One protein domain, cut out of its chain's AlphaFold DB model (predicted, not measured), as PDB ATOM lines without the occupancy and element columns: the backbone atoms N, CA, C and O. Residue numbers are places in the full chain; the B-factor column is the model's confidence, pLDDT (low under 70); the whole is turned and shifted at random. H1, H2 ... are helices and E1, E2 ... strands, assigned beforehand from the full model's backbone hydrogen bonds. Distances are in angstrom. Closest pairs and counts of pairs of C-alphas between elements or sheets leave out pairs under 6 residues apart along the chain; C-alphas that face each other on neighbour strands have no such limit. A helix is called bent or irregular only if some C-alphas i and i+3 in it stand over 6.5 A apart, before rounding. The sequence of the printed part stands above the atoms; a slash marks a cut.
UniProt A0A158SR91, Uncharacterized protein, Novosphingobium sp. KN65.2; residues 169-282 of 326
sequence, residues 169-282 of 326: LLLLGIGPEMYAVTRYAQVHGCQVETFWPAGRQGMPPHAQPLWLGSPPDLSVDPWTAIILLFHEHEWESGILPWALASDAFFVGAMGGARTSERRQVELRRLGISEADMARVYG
ATOM      1  N   LEU A 169      45.124  14.393 -24.273       97.44
ATOM      2  CA  LEU A 169      45.747  15.710 -24.329       97.44
ATOM      3  C   LEU A 169      45.780  16.176 -25.780       97.44
ATOM      4  O   LEU A 169      46.387  15.515 -26.622       97.44
ATOM      5  N   LEU A 170      45.169  17.325 -26.044       97.50
ATOM      6  CA  LEU A 170      45.300  18.047 -27.301       97.50
ATOM      7  C   LEU A 170      46.376  19.111 -27.109       97.50
ATOM      8  O   LEU A 170      46.194  20.047 -26.329       97.50
ATOM      9  N   LEU A 171      47.509  18.956 -27.785       96.25
ATOM     10  CA  LEU A 171      48.617  19.904 -27.723       96.25
ATOM     11  C   LEU A 171      48.617  20.727 -29.008       96.25
ATOM     12  O   LEU A 171      48.912  20.196 -30.074       96.25
ATOM     13  N   LEU A 172      48.297  22.013 -28.915       95.88
ATOM     14  CA  LEU A 172      48.224  22.916 -30.062       95.88
ATOM     15  C   LEU A 172      49.376  23.907 -29.975       95.88
ATOM     16  O   LEU A 172      49.438  24.668 -29.015       95.88
ATOM     17  N   GLY A 173      50.299  23.896 -30.933       92.88
ATOM     18  CA  GLY A 173      51.448  24.796 -30.877       92.88
ATOM     19  C   GLY A 173      52.704  24.287 -31.557       92.88
ATOM     20  O   GLY A 173      52.670  23.415 -32.422       92.88
ATOM     21  N   ILE A 174      53.827  24.867 -31.151       89.81
ATOM     22  CA  ILE A 174      55.161  24.578 -31.671       89.81
ATOM     23  C   ILE A 174      56.169  24.667 -30.525       89.81
ATOM     24  O   ILE A 174      55.982  25.449 -29.601       89.81
ATOM     25  N   GLY A 175      57.250  23.892 -30.605       87.81
ATOM     26  CA  GLY A 175      58.391  24.030 -29.700       87.81
ATOM     27  C   GLY A 175      58.747  22.763 -28.918       87.81
ATOM     28  O   GLY A 175      58.038  21.752 -28.987       87.81
ATOM     29  N   PRO A 176      59.880  22.790 -28.194       86.75
ATOM     30  CA  PRO A 176      60.372  21.668 -27.394       86.75
ATOM     31  C   PRO A 176      59.405  21.240 -26.277       86.75
ATOM     32  O   PRO A 176      59.375  20.065 -25.909       86.75
ATOM     33  N   GLU A 177      58.573  22.152 -25.774       87.00
ATOM     34  CA  GLU A 177      57.578  21.895 -24.731       87.00
ATOM     35  C   GLU A 177      56.546  20.863 -25.191       87.00
ATOM     36  O   GLU A 177      56.180  19.974 -24.423       87.00
ATOM     37  N   MET A 178      56.132  20.918 -26.464       89.94
ATOM     38  CA  MET A 178      55.209  19.935 -27.034       89.94
ATOM     39  C   MET A 178      55.811  18.529 -26.982       89.94
ATOM     40  O   MET A 178      55.134  17.584 -26.577       89.94
ATOM     41  N   TYR A 179      57.088  18.382 -27.341       89.19
ATOM     42  CA  TYR A 179      57.782  17.094 -27.304       89.19
ATOM     43  C   TYR A 179      57.937  16.568 -25.873       89.19
ATOM     44  O   TYR A 179      57.704  15.381 -25.627       89.19
ATOM     45  N   ALA A 180      58.287  17.441 -24.925       89.12
ATOM     46  CA  ALA A 180      58.432  17.083 -23.517       89.12
ATOM     47  C   ALA A 180      57.099  16.614 -22.908       89.12
ATOM     48  O   ALA A 180      57.038  15.534 -22.317       89.12
ATOM     49  N   VAL A 181      56.020  17.378 -23.115       90.00
ATOM     50  CA  VAL A 181      54.677  17.020 -22.633       90.00
ATOM     51  C   VAL A 181      54.180  15.743 -23.310       90.00
ATOM     52  O   VAL A 181      53.662  14.869 -22.622       90.00
ATOM     53  N   THR A 182      54.394  15.584 -24.621       91.06
ATOM     54  CA  THR A 182      54.020  14.361 -25.356       91.06
ATOM     55  C   THR A 182      54.681  13.128 -24.746       91.06
ATOM     56  O   THR A 182      54.000  12.156 -24.431       91.06
ATOM     57  N   ARG A 183      56.000  13.180 -24.524       89.12
ATOM     58  CA  ARG A 183      56.772  12.075 -23.932       89.12
ATOM     59  C   ARG A 183      56.281  11.732 -22.528       89.12
ATOM     60  O   ARG A 183      56.068  10.560 -22.230       89.12
ATOM     61  N   TYR A 184      56.079  12.745 -21.688       89.88
ATOM     62  CA  TYR A 184      55.580  12.555 -20.327       89.88
ATOM     63  C   TYR A 184      54.180  11.927 -20.330       89.88
ATOM     64  O   TYR A 184      53.946  10.897 -19.704       89.88
ATOM     65  N   ALA A 185      53.258  12.485 -21.113       90.94
ATOM     66  CA  ALA A 185      51.890  11.998 -21.221       90.94
ATOM     67  C   ALA A 185      51.816  10.554 -21.752       90.94
ATOM     68  O   ALA A 185      51.027   9.754 -21.250       90.94
ATOM     69  N   GLN A 186      52.661  10.186 -22.719       87.44
ATOM     70  CA  GLN A 186      52.735   8.819 -23.245       87.44
ATOM     71  C   GLN A 186      53.177   7.801 -22.182       87.44
ATOM     72  O   GLN A 186      52.568   6.735 -22.083       87.44
ATOM     73  N   VAL A 187      54.175   8.139 -21.355       87.31
ATOM     74  CA  VAL A 187      54.634   7.307 -20.219       87.31
ATOM     75  C   VAL A 187      53.514   7.077 -19.200       87.31
ATOM     76  O   VAL A 187      53.322   5.963 -18.715       87.31
ATOM     77  N   HIS A 188      52.713   8.110 -18.936       86.62
ATOM     78  CA  HIS A 188      51.548   8.033 -18.051       86.62
ATOM     79  C   HIS A 188      50.318   7.379 -18.694       86.62
ATOM     80  O   HIS A 188      49.252   7.324 -18.083       86.62
ATOM     81  N   GLY A 189      50.441   6.867 -19.921       88.44
ATOM     82  CA  GLY A 189      49.342   6.197 -20.592       88.44
ATOM     83  C   GLY A 189      48.209   7.148 -20.966       88.44
ATOM     84  O   GLY A 189      47.072   6.704 -21.037       88.44
ATOM     85  N   CYS A 190      48.478   8.420 -21.264       92.38
ATOM     86  CA  CYS A 190      47.505   9.330 -21.878       92.38
ATOM     87  C   CYS A 190      47.491   9.165 -23.405       92.38
ATOM     88  O   CYS A 190      48.496   8.781 -24.007       92.38
ATOM     89  N   GLN A 191      46.352   9.431 -24.039       92.94
ATOM     90  CA  GLN A 191      46.255   9.657 -25.480       92.94
ATOM     91  C   GLN A 191      46.745  11.079 -25.769       92.94
ATOM     92  O   GLN A 191      46.379  12.007 -25.053       92.94
ATOM     93  N   VAL A 192      47.585  11.258 -26.786       94.81
ATOM     94  CA  VAL A 192      48.120  12.577 -27.152       94.81
ATOM     95  C   VAL A 192      47.839  12.824 -28.622       94.81
ATOM     96  O   VAL A 192      48.207  12.005 -29.461       94.81
ATOM     97  N   GLU A 193      47.216  13.958 -28.914       95.81
ATOM     98  CA  GLU A 193      46.995  14.460 -30.265       95.81
ATOM     99  C   GLU A 193      47.669  15.823 -30.381       95.81
ATOM    100  O   GLU A 193      47.454  16.713 -29.555       95.81
ATOM    101  N   THR A 194      48.541  15.971 -31.372       96.25
ATOM    102  CA  THR A 194      49.321  17.190 -31.577       96.25
ATOM    103  C   THR A 194      48.821  17.924 -32.813       96.25
ATOM    104  O   THR A 194      48.621  17.322 -33.865       96.25
ATOM    105  N   PHE A 195      48.640  19.235 -32.687       96.12
ATOM    106  CA  PHE A 195      48.187  20.129 -33.746       96.12
ATOM    107  C   PHE A 195      49.258  21.187 -33.992       96.12
ATOM    108  O   PHE A 195      49.609  21.957 -33.094       96.12
ATOM    109  N   TRP A 196      49.797  21.200 -35.206       94.69
ATOM    110  CA  TRP A 196      50.958  21.992 -35.588       94.69
ATOM    111  C   TRP A 196      50.585  23.056 -36.623       94.69
ATOM    112  O   TRP A 196      49.967  22.706 -37.628       94.69
ATOM    113  N   PRO A 197      50.985  24.330 -36.451       94.19
ATOM    114  CA  PRO A 197      50.757  25.388 -37.435       94.19
ATOM    115  C   PRO A 197      51.127  24.990 -38.866       94.19
ATOM    116  O   PRO A 197      52.294  24.731 -39.176       94.19
ATOM    117  N   ALA A 198      50.135  24.970 -39.753       93.06
ATOM    118  CA  ALA A 198      50.333  24.623 -41.151       93.06
ATOM    119  C   ALA A 198      51.358  25.561 -41.817       93.06
ATOM    120  O   ALA A 198      51.397  26.764 -41.559       93.06
ATOM    121  N   GLY A 199      52.223  24.996 -42.664       88.81
ATOM    122  CA  GLY A 199      53.285  25.739 -43.354       88.81
ATOM    123  C   GLY A 199      54.543  26.012 -42.521       88.81
ATOM    124  O   GLY A 199      55.528  26.503 -43.073       88.81
ATOM    125  N   ARG A 200      54.574  25.665 -41.224       90.12
ATOM    126  CA  ARG A 200      55.799  25.772 -40.415       90.12
ATOM    127  C   ARG A 200      56.671  24.529 -40.521       90.12
ATOM    128  O   ARG A 200      56.189  23.401 -40.435       90.12
ATOM    129  N   GLN A 201      57.978  24.746 -40.656       89.31
ATOM    130  CA  GLN A 201      58.969  23.669 -40.678       89.31
ATOM    131  C   GLN A 201      59.052  22.948 -39.328       89.31
ATOM    132  O   GLN A 201      58.781  23.546 -38.292       89.31
ATOM    133  N   GLY A 202      59.485  21.684 -39.338       87.38
ATOM    134  CA  GLY A 202      59.728  20.906 -38.116       87.38
ATOM    135  C   GLY A 202      58.499  20.197 -37.541       87.38
ATOM    136  O   GLY A 202      58.541  19.781 -36.383       87.38
ATOM    137  N   MET A 203      57.430  20.050 -38.333       89.88
ATOM    138  CA  MET A 203      56.219  19.335 -37.929       89.88
ATOM    139  C   MET A 203      56.531  17.880 -37.527       89.88
ATOM    140  O   MET A 203      57.143  17.151 -38.316       89.88
ATOM    141  N   PRO A 204      56.106  17.425 -36.332       87.69
ATOM    142  CA  PRO A 204      56.245  16.031 -35.930       87.69
ATOM    143  C   PRO A 204      55.497  15.085 -36.889       87.69
ATOM    144  O   PRO A 204      54.396  15.425 -37.317       87.69
ATOM    145  N   PRO A 205      55.995  13.858 -37.150       85.19
ATOM    146  CA  PRO A 205      55.357  12.913 -38.079       85.19
ATOM    147  C   PRO A 205      53.897  12.541 -37.775       85.19
ATOM    148  O   PRO A 205      53.181  12.110 -38.669       85.19
ATOM    149  N   HIS A 206      53.466  12.670 -36.518       87.81
ATOM    150  CA  HIS A 206      52.107  12.339 -36.067       87.81
ATOM    151  C   HIS A 206      51.261  13.577 -35.749       87.81
ATOM    152  O   HIS A 206      50.151  13.437 -35.242       87.81
ATOM    153  N   ALA A 207      51.792  14.778 -35.998       93.31
ATOM    154  CA  ALA A 207      51.046  16.005 -35.786       93.31
ATOM    155  C   ALA A 207      50.097  16.274 -36.954       93.31
ATOM    156  O   ALA A 207      50.440  16.075 -38.119       93.31
ATOM    157  N   GLN A 208      48.909  16.756 -36.617       95.25
ATOM    158  CA  GLN A 208      47.899  17.190 -37.566       95.25
ATOM    159  C   GLN A 208      48.119  18.673 -37.908       95.25
ATOM    160  O   GLN A 208      48.491  19.450 -37.022       95.25
ATOM    161  N   PRO A 209      47.903  19.097 -39.165       94.94
ATOM    162  CA  PRO A 209      48.014  20.501 -39.528       94.94
ATOM    163  C   PRO A 209      46.904  21.316 -38.856       94.94
ATOM    164  O   PRO A 209      45.731  20.950 -38.895       94.94
ATOM    165  N   LEU A 210      47.285  22.445 -38.274       95.25
ATOM    166  CA  LEU A 210      46.391  23.425 -37.678       95.25
ATOM    167  C   LEU A 210      46.396  24.695 -38.520       95.25
ATOM    168  O   LEU A 210      47.458  25.254 -38.806       95.25
ATOM    169  N   TRP A 211      45.212  25.172 -38.876       93.25
ATOM    170  CA  TRP A 211      45.038  26.377 -39.677       93.25
ATOM    171  C   TRP A 211      44.628  27.546 -38.787       93.25
ATOM    172  O   TRP A 211      43.844  27.384 -37.854       93.25
ATOM    173  N   LEU A 212      45.177  28.729 -39.060       91.25
ATOM    174  CA  LEU A 212      44.880  29.925 -38.277       91.25
ATOM    175  C   LEU A 212      43.379  30.242 -38.348       91.25
ATOM    176  O   LEU A 212      42.802  30.269 -39.432       91.25
ATOM    177  N   GLY A 213      42.759  30.482 -37.193       86.88
ATOM    178  CA  GLY A 213      41.321  30.749 -37.091       86.88
ATOM    179  C   GLY A 213      40.423  29.506 -37.130       86.88
ATOM    180  O   GLY A 213      39.226  29.643 -36.899       86.88
ATOM    181  N   SER A 214      40.979  28.312 -37.354       90.44
ATOM    182  CA  SER A 214      40.219  27.061 -37.413       90.44
ATOM    183  C   SER A 214      40.641  26.121 -36.279       90.44
ATOM    184  O   SER A 214      41.757  25.593 -36.315       90.44
ATOM    185  N   PRO A 215      39.785  25.887 -35.266       93.06
ATOM    186  CA  PRO A 215      40.068  24.884 -34.248       93.06
ATOM    187  C   PRO A 215      40.041  23.465 -34.851       93.06
ATOM    188  O   PRO A 215      39.485  23.266 -35.936       93.06
ATOM    189  N   PRO A 216      40.619  22.464 -34.165       93.31
ATOM    190  CA  PRO A 216      40.495  21.068 -34.569       93.31
ATOM    191  C   PRO A 216      39.039  20.595 -34.673       93.31
ATOM    192  O   PRO A 216      38.218  20.904 -33.808       93.31
ATOM    193  N   ASP A 217      38.748  19.780 -35.687       91.56
ATOM    194  CA  ASP A 217      37.443  19.137 -35.868       91.56
ATOM    195  C   ASP A 217      37.395  17.793 -35.127       91.56
ATOM    196  O   ASP A 217      37.653  16.728 -35.689       91.56
ATOM    197  N   LEU A 218      37.156  17.852 -33.816       92.88
ATOM    198  CA  LEU A 218      37.002  16.670 -32.971       92.88
ATOM    199  C   LEU A 218      36.126  16.962 -31.752       92.88
ATOM    200  O   LEU A 218      36.106  18.075 -31.223       92.88
ATOM    201  N   SER A 219      35.428  15.934 -31.265       92.25
ATOM    202  CA  SER A 219      34.649  16.028 -30.032       92.25
ATOM    203  C   SER A 219      35.565  16.065 -28.813       92.25
ATOM    204  O   SER A 219      36.517  15.291 -28.707       92.25
ATOM    205  N   VAL A 220      35.260  16.946 -27.866       96.31
ATOM    206  CA  VAL A 220      36.015  17.125 -26.626       96.31
ATOM    207  C   VAL A 220      35.119  16.740 -25.458       96.31
ATOM    208  O   VAL A 220      33.999  17.226 -25.352       96.31
ATOM    209  N   ASP A 221      35.617  15.853 -24.602       95.19
ATOM    210  CA  ASP A 221      34.873  15.283 -23.479       95.19
ATOM    211  C   ASP A 221      35.501  15.669 -22.123       95.19
ATOM    212  O   ASP A 221      36.620  16.202 -22.089       95.19
ATOM    213  N   PRO A 222      34.848  15.332 -20.993       95.88
ATOM    214  CA  PRO A 222      35.373  15.584 -19.648       95.88
ATOM    215  C   PRO A 222      36.700  14.893 -19.294       95.88
ATOM    216  O   PRO A 222      37.243  15.142 -18.221       95.88
ATOM    217  N   TRP A 223      37.253  14.034 -20.155       95.81
ATOM    218  CA  TRP A 223      38.563  13.391 -19.970       95.81
ATOM    219  C   TRP A 223      39.611  13.941 -20.941       95.81
ATOM    220  O   TRP A 223      40.671  13.337 -21.130       95.81
ATOM    221  N   THR A 224      39.324  15.088 -21.560       97.75
ATOM    222  CA  THR A 224      40.208  15.771 -22.498       97.75
ATOM    223  C   THR A 224      40.760  17.068 -21.898       97.75
ATOM    224  O   THR A 224      40.019  17.904 -21.386       97.75
ATOM    225  N   ALA A 225      42.077  17.241 -21.984       97.62
ATOM    226  CA  ALA A 225      42.783  18.483 -21.699       97.62
ATOM    227  C   ALA A 225      43.215  19.149 -23.009       97.62
ATOM    228  O   ALA A 225      43.717  18.480 -23.913       97.62
ATOM    229  N   ILE A 226      43.076  20.467 -23.084       97.56
ATOM    230  CA  ILE A 226      43.500  21.295 -24.213       97.56
ATOM    231  C   ILE A 226      44.646  22.181 -23.743       97.56
ATOM    232  O   ILE A 226      44.514  22.908 -22.758       97.56
ATOM    233  N   ILE A 227      45.783  22.116 -24.430       96.00
ATOM    234  CA  ILE A 227      46.996  22.836 -24.051       96.00
ATOM    235  C   ILE A 227      47.509  23.630 -25.250       96.00
ATOM    236  O   ILE A 227      47.964  23.059 -26.241       96.00
ATOM    237  N   LEU A 228      47.464  24.954 -25.129       94.31
ATOM    238  CA  LEU A 228      47.986  25.900 -26.106       94.31
ATOM    239  C   LEU A 228      49.453  26.225 -25.786       94.31
ATOM    240  O   LEU A 228      49.771  26.855 -24.774       94.31
ATOM    241  N   LEU A 229      50.339  25.799 -26.679       91.75
ATOM    242  CA  LEU A 229      51.791  25.972 -26.657       91.75
ATOM    243  C   LEU A 229      52.219  26.940 -27.771       91.75
ATOM    244  O   LEU A 229      53.101  26.644 -28.576       91.75
ATOM    245  N   PHE A 230      51.542  28.086 -27.855       88.12
ATOM    246  CA  PHE A 230      51.889  29.154 -28.786       88.12
ATOM    247  C   PHE A 230      52.691  30.244 -28.082       88.12
ATOM    248  O   PHE A 230      52.380  30.651 -26.963       88.12
ATOM    249  N   HIS A 231      53.683  30.777 -28.790       81.00
ATOM    250  CA  HIS A 231      54.295  32.061 -28.446       81.00
ATOM    251  C   HIS A 231      53.580  33.244 -29.127       81.00
ATOM    252  O   HIS A 231      53.745  34.388 -28.708       81.00
ATOM    253  N   GLU A 232      52.771  32.969 -30.155       79.69
ATOM    254  CA  GLU A 232      52.040  33.947 -30.966       79.69
ATOM    255  C   GLU A 232      50.537  33.871 -30.660       79.69
ATOM    256  O   GLU A 232      49.907  32.834 -30.846       79.69
ATOM    257  N   HIS A 233      49.946  34.971 -30.188       78.06
ATOM    258  CA  HIS A 233      48.571  34.972 -29.660       78.06
ATOM    259  C   HIS A 233      47.474  34.990 -30.716       78.06
ATOM    260  O   HIS A 233      46.320  34.739 -30.386       78.06
ATOM    261  N   GLU A 234      47.814  35.265 -31.972       82.62
ATOM    262  CA  GLU A 234      46.860  35.219 -33.085       82.62
ATOM    263  C   GLU A 234      46.215  33.834 -33.239       82.62
ATOM    264  O   GLU A 234      45.054  33.733 -33.617       82.62
ATOM    265  N   TRP A 235      46.930  32.768 -32.868       85.75
ATOM    266  CA  TRP A 235      46.410  31.401 -32.893       85.75
ATOM    267  C   TRP A 235      45.359  31.161 -31.810       85.75
ATOM    268  O   TRP A 235      44.445  30.364 -31.989       85.75
ATOM    269  N   GLU A 236      45.464  31.860 -30.680       86.06
ATOM    270  CA  GLU A 236      44.612  31.619 -29.519       86.06
ATOM    271  C   GLU A 236      43.182  32.136 -29.723       86.06
ATOM    272  O   GLU A 236      42.251  31.535 -29.192       86.06
ATOM    273  N   SER A 237      42.984  33.203 -30.506       83.62
ATOM    274  CA  SER A 237      41.664  33.824 -30.710       83.62
ATOM    275  C   SER A 237      40.670  32.909 -31.431       83.62
ATOM    276  O   SER A 237      39.483  32.949 -31.123       83.62
ATOM    277  N   GLY A 238      41.143  32.044 -32.335       86.00
ATOM    278  CA  GLY A 238      40.312  31.036 -33.008       86.00
ATOM    279  C   GLY A 238      40.114  29.743 -32.207       86.00
ATOM    280  O   GLY A 238      39.178  28.994 -32.467       86.00
ATOM    281  N   ILE A 239      40.980  29.469 -31.227       93.44
ATOM    282  CA  ILE A 239      41.023  28.179 -30.515       93.44
ATOM    283  C   ILE A 239      40.362  28.272 -29.143       93.44
ATOM    284  O   ILE A 239      39.626  27.368 -28.751       93.44
ATOM    285  N   LEU A 240      40.619  29.342 -28.388       93.75
ATOM    286  CA  LEU A 240      40.122  29.478 -27.020       93.75
ATOM    287  C   LEU A 240      38.592  29.526 -26.933       93.75
ATOM    288  O   LEU A 240      38.073  28.851 -26.049       93.75
ATOM    289  N   PRO A 241      37.845  30.220 -27.816       94.62
ATOM    290  CA  PRO A 241      36.383  30.153 -27.796       94.62
ATOM    291  C   PRO A 241      35.853  28.722 -27.950       94.62
ATOM    292  O   PRO A 241      34.989  28.305 -27.186       94.62
ATOM    293  N   TRP A 242      36.420  27.943 -28.876       95.31
ATOM    294  CA  TRP A 242      36.075  26.530 -29.063       95.31
ATOM    295  C   TRP A 242      36.439  25.680 -27.840       95.31
ATOM    296  O   TRP A 242      35.615  24.911 -27.349       95.31
ATOM    297  N   ALA A 243      37.646  25.859 -27.299       96.00
ATOM    298  CA  ALA A 243      38.102  25.124 -26.125       96.00
ATOM    299  C   ALA A 243      37.228  25.418 -24.894       96.00
ATOM    300  O   ALA A 243      36.888  24.508 -24.141       96.00
ATOM    301  N   LEU A 244      36.831  26.677 -24.705       95.88
ATOM    302  CA  LEU A 244      35.979  27.109 -23.599       95.88
ATOM    303  C   LEU A 244      34.514  26.705 -23.781       95.88
ATOM    304  O   LEU A 244      33.844  26.431 -22.794       95.88
ATOM    305  N   ALA A 245      34.026  26.582 -25.013       94.81
ATOM    306  CA  ALA A 245      32.699  26.028 -25.280       94.81
ATOM    307  C   ALA A 245      32.619  24.504 -25.053       94.81
ATOM    308  O   ALA A 245      31.527  23.943 -25.055       94.81
ATOM    309  N   SER A 246      33.759  23.828 -24.873       96.19
ATOM    310  CA  SER A 246      33.825  22.376 -24.710       96.19
ATOM    311  C   SER A 246      33.760  21.899 -23.255       96.19
ATOM    312  O   SER A 246      34.004  22.662 -22.312       96.19
ATOM    313  N   ASP A 247      33.561  20.590 -23.090       95.50
ATOM    314  CA  ASP A 247      33.594  19.894 -21.799       95.50
ATOM    315  C   ASP A 247      35.014  19.572 -21.300       95.50
ATOM    316  O   ASP A 247      35.168  18.828 -20.332       95.50
ATOM    317  N   ALA A 248      36.069  20.117 -21.924       97.19
ATOM    318  CA  ALA A 248      37.442  19.883 -21.481       97.19
ATOM    319  C   ALA A 248      37.605  20.166 -19.980       97.19
ATOM    320  O   ALA A 248      37.285  21.262 -19.498       97.19
ATOM    321  N   PHE A 249      38.182  19.203 -19.252       95.44
ATOM    322  CA  PHE A 249      38.445  19.363 -17.817       95.44
ATOM    323  C   PHE A 249      39.576  20.356 -17.539       95.44
ATOM    324  O   PHE A 249      39.712  20.854 -16.423       95.44
ATOM    325  N   PHE A 250      40.410  20.627 -18.546       96.44
ATOM    326  CA  PHE A 250      41.535  21.539 -18.438       96.44
ATOM    327  C   PHE A 250      41.759  22.279 -19.755       96.44
ATOM    328  O   PHE A 250      41.919  21.652 -20.801       96.44
ATOM    329  N   VAL A 251      41.827  23.610 -19.685       96.44
ATOM    330  CA  VAL A 251      42.238  24.479 -20.794       96.44
ATOM    331  C   VAL A 251      43.421  25.309 -20.313       96.44
ATOM    332  O   VAL A 251      43.270  26.199 -19.478       96.44
ATOM    333  N   GLY A 252      44.617  24.990 -20.799       93.69
ATOM    334  CA  GLY A 252      45.857  25.656 -20.415       93.69
ATOM    335  C   GLY A 252      46.457  26.442 -21.569       93.69
ATOM    336  O   GLY A 252      46.478  25.958 -22.696       93.69
ATOM    337  N   ALA A 253      46.994  27.627 -21.292       91.31
ATOM    338  CA  ALA A 253      47.680  28.432 -22.295       91.31
ATOM    339  C   ALA A 253      49.025  28.954 -21.775       91.31
ATOM    340  O   ALA A 253      49.127  29.521 -20.682       91.31
ATOM    341  N   MET A 254      50.071  28.766 -22.578       87.00
ATOM    342  CA  MET A 254      51.410  29.263 -22.276       87.00
ATOM    343  C   MET A 254      51.447  30.798 -22.264       87.00
ATOM    344  O   MET A 254      50.693  31.467 -22.961       87.00
ATOM    345  N   GLY A 255      52.338  31.380 -21.462       80.75
ATOM    346  CA  GLY A 255      52.587  32.821 -21.437       80.75
ATOM    347  C   GLY A 255      52.464  33.410 -20.038       80.75
ATOM    348  O   GLY A 255      51.541  33.085 -19.298       80.75
ATOM    349  N   GLY A 256      53.421  34.266 -19.670       80.56
ATOM    350  CA  GLY A 256      53.495  34.877 -18.338       80.56
ATOM    351  C   GLY A 256      52.342  35.840 -18.027       80.56
ATOM    352  O   GLY A 256      51.447  36.046 -18.842       80.56
ATOM    353  N   ALA A 257      52.392  36.491 -16.860       80.12
ATOM    354  CA  ALA A 257      51.316  37.362 -16.362       80.12
ATOM    355  C   ALA A 257      50.816  38.396 -17.394       80.12
ATOM    356  O   ALA A 257      49.629  38.422 -17.704       80.12
ATOM    357  N   ARG A 258      51.728  39.153 -18.024       82.12
ATOM    358  CA  ARG A 258      51.390  40.153 -19.062       82.12
ATOM    359  C   ARG A 258      50.672  39.545 -20.270       82.12
ATOM    360  O   ARG A 258      49.770  40.145 -20.844       82.12
ATOM    361  N   THR A 259      51.091  38.350 -20.672       84.56
ATOM    362  CA  THR A 259      50.467  37.612 -21.770       84.56
ATOM    363  C   THR A 259      49.059  37.160 -21.396       84.56
ATOM    364  O   THR A 259      48.142  37.291 -22.202       84.56
ATOM    365  N   SER A 260      48.884  36.678 -20.164       84.75
ATOM    366  CA  SER A 260      47.581  36.283 -19.627       84.75
ATOM    367  C   SER A 260      46.607  37.467 -19.563       84.75
ATOM    368  O   SER A 260      45.470  37.348 -20.010       84.75
ATOM    369  N   GLU A 261      47.062  38.644 -19.120       87.25
ATOM    370  CA  GLU A 261      46.255  39.876 -19.113       87.25
ATOM    371  C   GLU A 261      45.773  40.255 -20.520       87.25
ATOM    372  O   GLU A 261      44.581  40.493 -20.726       87.25
ATOM    373  N   ARG A 262      46.674  40.249 -21.515       87.44
ATOM    374  CA  ARG A 262      46.309  40.520 -22.914       87.44
ATOM    375  C   ARG A 262      45.293  39.508 -23.445       87.44
ATOM    376  O   ARG A 262      44.347  39.903 -24.121       87.44
ATOM    377  N   ARG A 263      45.469  38.225 -23.119       90.06
ATOM    378  CA  ARG A 263      44.527  37.164 -23.494       90.06
ATOM    379  C   ARG A 263      43.139  37.417 -22.914       90.06
ATOM    380  O   ARG A 263      42.163  37.316 -23.645       90.06
ATOM    381  N   GLN A 264      43.037  37.799 -21.641       89.62
ATOM    382  CA  GLN A 264      41.743  38.129 -21.036       89.62
ATOM    383  C   GLN A 264      41.069  39.326 -21.714       89.62
ATOM    384  O   GLN A 264      39.861  39.307 -21.924       89.62
ATOM    385  N   VAL A 265      41.828  40.366 -22.080       91.38
ATOM    386  CA  VAL A 265      41.276  41.512 -22.827       91.38
ATOM    387  C   VAL A 265      40.700  41.067 -24.171       91.38
ATOM    388  O   VAL A 265      39.610  41.501 -24.534       91.38
ATOM    389  N   GLU A 266      41.399  40.194 -24.892       90.44
ATOM    390  CA  GLU A 266      40.936  39.706 -26.191       90.44
ATOM    391  C   GLU A 266      39.712  38.791 -26.068       90.44
ATOM    392  O   GLU A 266      38.729  38.978 -26.778       90.44
ATOM    393  N   LEU A 267      39.702  37.867 -25.103       91.88
ATOM    394  CA  LEU A 267      38.540  37.009 -24.851       91.88
ATOM    395  C   LEU A 267      37.291  37.816 -24.467       91.88
ATOM    396  O   LEU A 267      36.200  37.513 -24.951       91.88
ATOM    397  N   ARG A 268      37.445  38.893 -23.680       93.81
ATOM    398  CA  ARG A 268      36.347  39.835 -23.393       93.81
ATOM    399  C   ARG A 268      35.804  40.482 -24.660       93.81
ATOM    400  O   ARG A 268      34.593  40.607 -24.805       93.81
ATOM    401  N   ARG A 269      36.681  40.891 -25.584       93.44
ATOM    402  CA  ARG A 269      36.271  41.480 -26.872       93.44
ATOM    403  C   ARG A 269      35.499  40.490 -27.739       93.44
ATOM    404  O   ARG A 269      34.588  40.905 -28.444       93.44
ATOM    405  N   LEU A 270      35.826  39.203 -27.640       91.75
ATOM    406  CA  LEU A 270      35.110  38.111 -28.302       91.75
ATOM    407  C   LEU A 270      33.793  37.727 -27.599       91.75
ATOM    408  O   LEU A 270      33.105  36.819 -28.058       91.75
ATOM    409  N   GLY A 271      33.422  38.402 -26.504       94.50
ATOM    410  CA  GLY A 271      32.166  38.167 -25.788       94.50
ATOM    411  C   GLY A 271      32.173  36.940 -24.873       94.50
ATOM    412  O   GLY A 271      31.108  36.494 -24.451       94.50
ATOM    413  N   ILE A 272      33.347  36.388 -24.554       95.69
ATOM    414  CA  ILE A 272      33.469  35.248 -23.640       95.69
ATOM    415  C   ILE A 272      33.178  35.700 -22.204       95.69
ATOM    416  O   ILE A 272      33.661  36.741 -21.752       95.69
ATOM    417  N   SER A 273      32.388  34.907 -21.477       94.94
ATOM    418  CA  SER A 273      31.988  35.223 -20.105       94.94
ATOM    419  C   SER A 273      33.182  35.206 -19.138       94.94
ATOM    420  O   SER A 273      34.146  34.464 -19.331       94.94
ATOM    421  N   GLU A 274      33.122  35.977 -18.045       93.62
ATOM    422  CA  GLU A 274      34.161  35.919 -16.996       93.62
ATOM    423  C   GLU A 274      34.292  34.515 -16.386       93.62
ATOM    424  O   GLU A 274      35.393  34.102 -16.024       93.62
ATOM    425  N   ALA A 275      33.189  33.761 -16.310       93.50
ATOM    426  CA  ALA A 275      33.192  32.390 -15.812       93.50
ATOM    427  C   ALA A 275      33.985  31.448 -16.733       93.50
ATOM    428  O   ALA A 275      34.792  30.656 -16.248       93.50
ATOM    429  N   ASP A 276      33.815  31.573 -18.050       94.12
ATOM    430  CA  ASP A 276      34.555  30.767 -19.022       94.12
ATOM    431  C   ASP A 276      36.015  31.198 -19.112       94.12
ATOM    432  O   ASP A 276      36.912  30.359 -19.106       94.12
ATOM    433  N   MET A 277      36.295  32.502 -19.104       92.94
ATOM    434  CA  MET A 277      37.674  32.995 -19.074       92.94
ATOM    435  C   MET A 277      38.435  32.516 -17.834       92.94
ATOM    436  O   MET A 277      39.626  32.217 -17.931       92.94
ATOM    437  N   ALA A 278      37.763  32.387 -16.684       91.75
ATOM    438  CA  ALA A 278      38.363  31.858 -15.461       91.75
ATOM    439  C   ALA A 278      38.774  30.376 -15.568       91.75
ATOM    440  O   ALA A 278      39.585  29.920 -14.759       91.75
ATOM    441  N   ARG A 279      38.270  29.630 -16.564       93.75
ATOM    442  CA  ARG A 279      38.705  28.251 -16.858       93.75
ATOM    443  C   ARG A 279      40.063  28.189 -17.563       93.75
ATOM    444  O   ARG A 279      40.649  27.110 -17.615       93.75
ATOM    445  N   VAL A 280      40.570  29.302 -18.108       91.88
ATOM    446  CA  VAL A 280      41.879  29.334 -18.776       91.88
ATOM    447  C   VAL A 280      42.998  29.389 -17.736       91.88
ATOM    448  O   VAL A 280      43.241  30.415 -17.100       91.88
ATOM    449  N   TYR A 281      43.741  28.294 -17.606       87.44
ATOM    450  CA  TYR A 281      44.914  28.213 -16.740       87.44
ATOM    451  C   TYR A 281      46.150  28.794 -17.441       87.44
ATOM    452  O   TYR A 281      46.619  28.267 -18.452       87.44
ATOM    453  N   GLY A 282      46.713  29.873 -16.890       78.06
ATOM    454  CA  GLY A 282      47.907  30.526 -17.430       78.06
ATOM    455  C   GLY A 282      48.627  31.408 -16.395       78.06
ATOM    456  O   GLY A 282      47.946  32.132 -15.665       78.06
TER     457      GLY A 282
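What this domain is: This is residues 169 to 282 of the 326 residues of an uncharacterized protein of Novosphingobium sp. KN65.2 (UniProt A0A158SR91). A twisted sheet of five parallel strands runs through the middle of the domain, with H1 covering one face and H2 the other, three layers in all. H3 and H4 lie beyond the E5 end of the sheet, where residues 280 to 281 pair alongside E5. The printed part has 114 residues with four named helices and five named strands, in the order E1 H1 E2 E3 E4 H2 E5 H3 H4; across the sheet the order is E3 E2 E1 E4 E5. The class is mixed, helices and strands. The whole is compact and rounded, with a radius of gyration of the C-alphas of 13.5 A and spans of 36 by 30 by 27 A.

How they stand to each other: In the sheet, E1, residues 169 to 173, is the parallel neighbour of E4, residues 224 to 229, with N 170 and O 225 2.8 A apart. E2, residues 191 to 197, is the parallel neighbour of E1, with N 171 and O 193 2.9 A apart. The edge strands are E3, residues 208 to 210, and E5, residues 250 to 253. E3 is the parallel neighbour of E2, with N 208 and O 194 within hydrogen-bond range at 2.8 A, and E5 is the parallel neighbour of E4, with N 226 and O 250 within hydrogen-bond range, also at 2.8 A. The sheet is twisted, its C-alphas lying up to 4.2 A off the best plane. H1, residues 176 to 187, is on the sheet at a height of 9.2 A and runs along the strands, at 11 degrees to E1 on the local plane. H2, residues 234 to 245, is on the opposite face at a height of 9.1 A, at 13 degrees to E4 on the local plane. E1, H1, E2 and E4, H2, E5 are strand-helix-strand units, two parallel neighbour strands with a helix between, each with a right-handed crossover. H3, residues 257 to 269, is not on the sheet; its residues 266 to 267 touch H2, the closest C-alphas being those of Ser 237 and Leu 267, 7.4 A apart. H4, residues 274 to 277, only just touches H3, with 3 pairs of C-alphas within 8 A, the closest being those of Gln 264 and Met 277, 6.8 A apart. Every O i to N i+4 pair is within hydrogen-bond range in H1 and H3, against 4 of 8 in H2, while H4 is too short for such a pair.

Where its parts are: E1 begins at C-alpha 169, (45.747, 15.710, -24.329). E2 is 20.3 A long, E4 16.0 A, H1 17.0 A, H2 18.6 A and H3 18.8 A. H2 is only just irregular, with C-alphas 238 and 241 6.6 A apart. H4 ends at C-alpha 277, (37.674, 32.995, -19.074).

The domain as a whole: The two C-alphas farthest apart, those of Val 187 and Arg 269, are 39.4 A apart. The printed part has no cut. The link from E3 to E4, residues 211 to 223, is long. The mean pLDDT of the printed part is 91.1, and no printed residue is under 70.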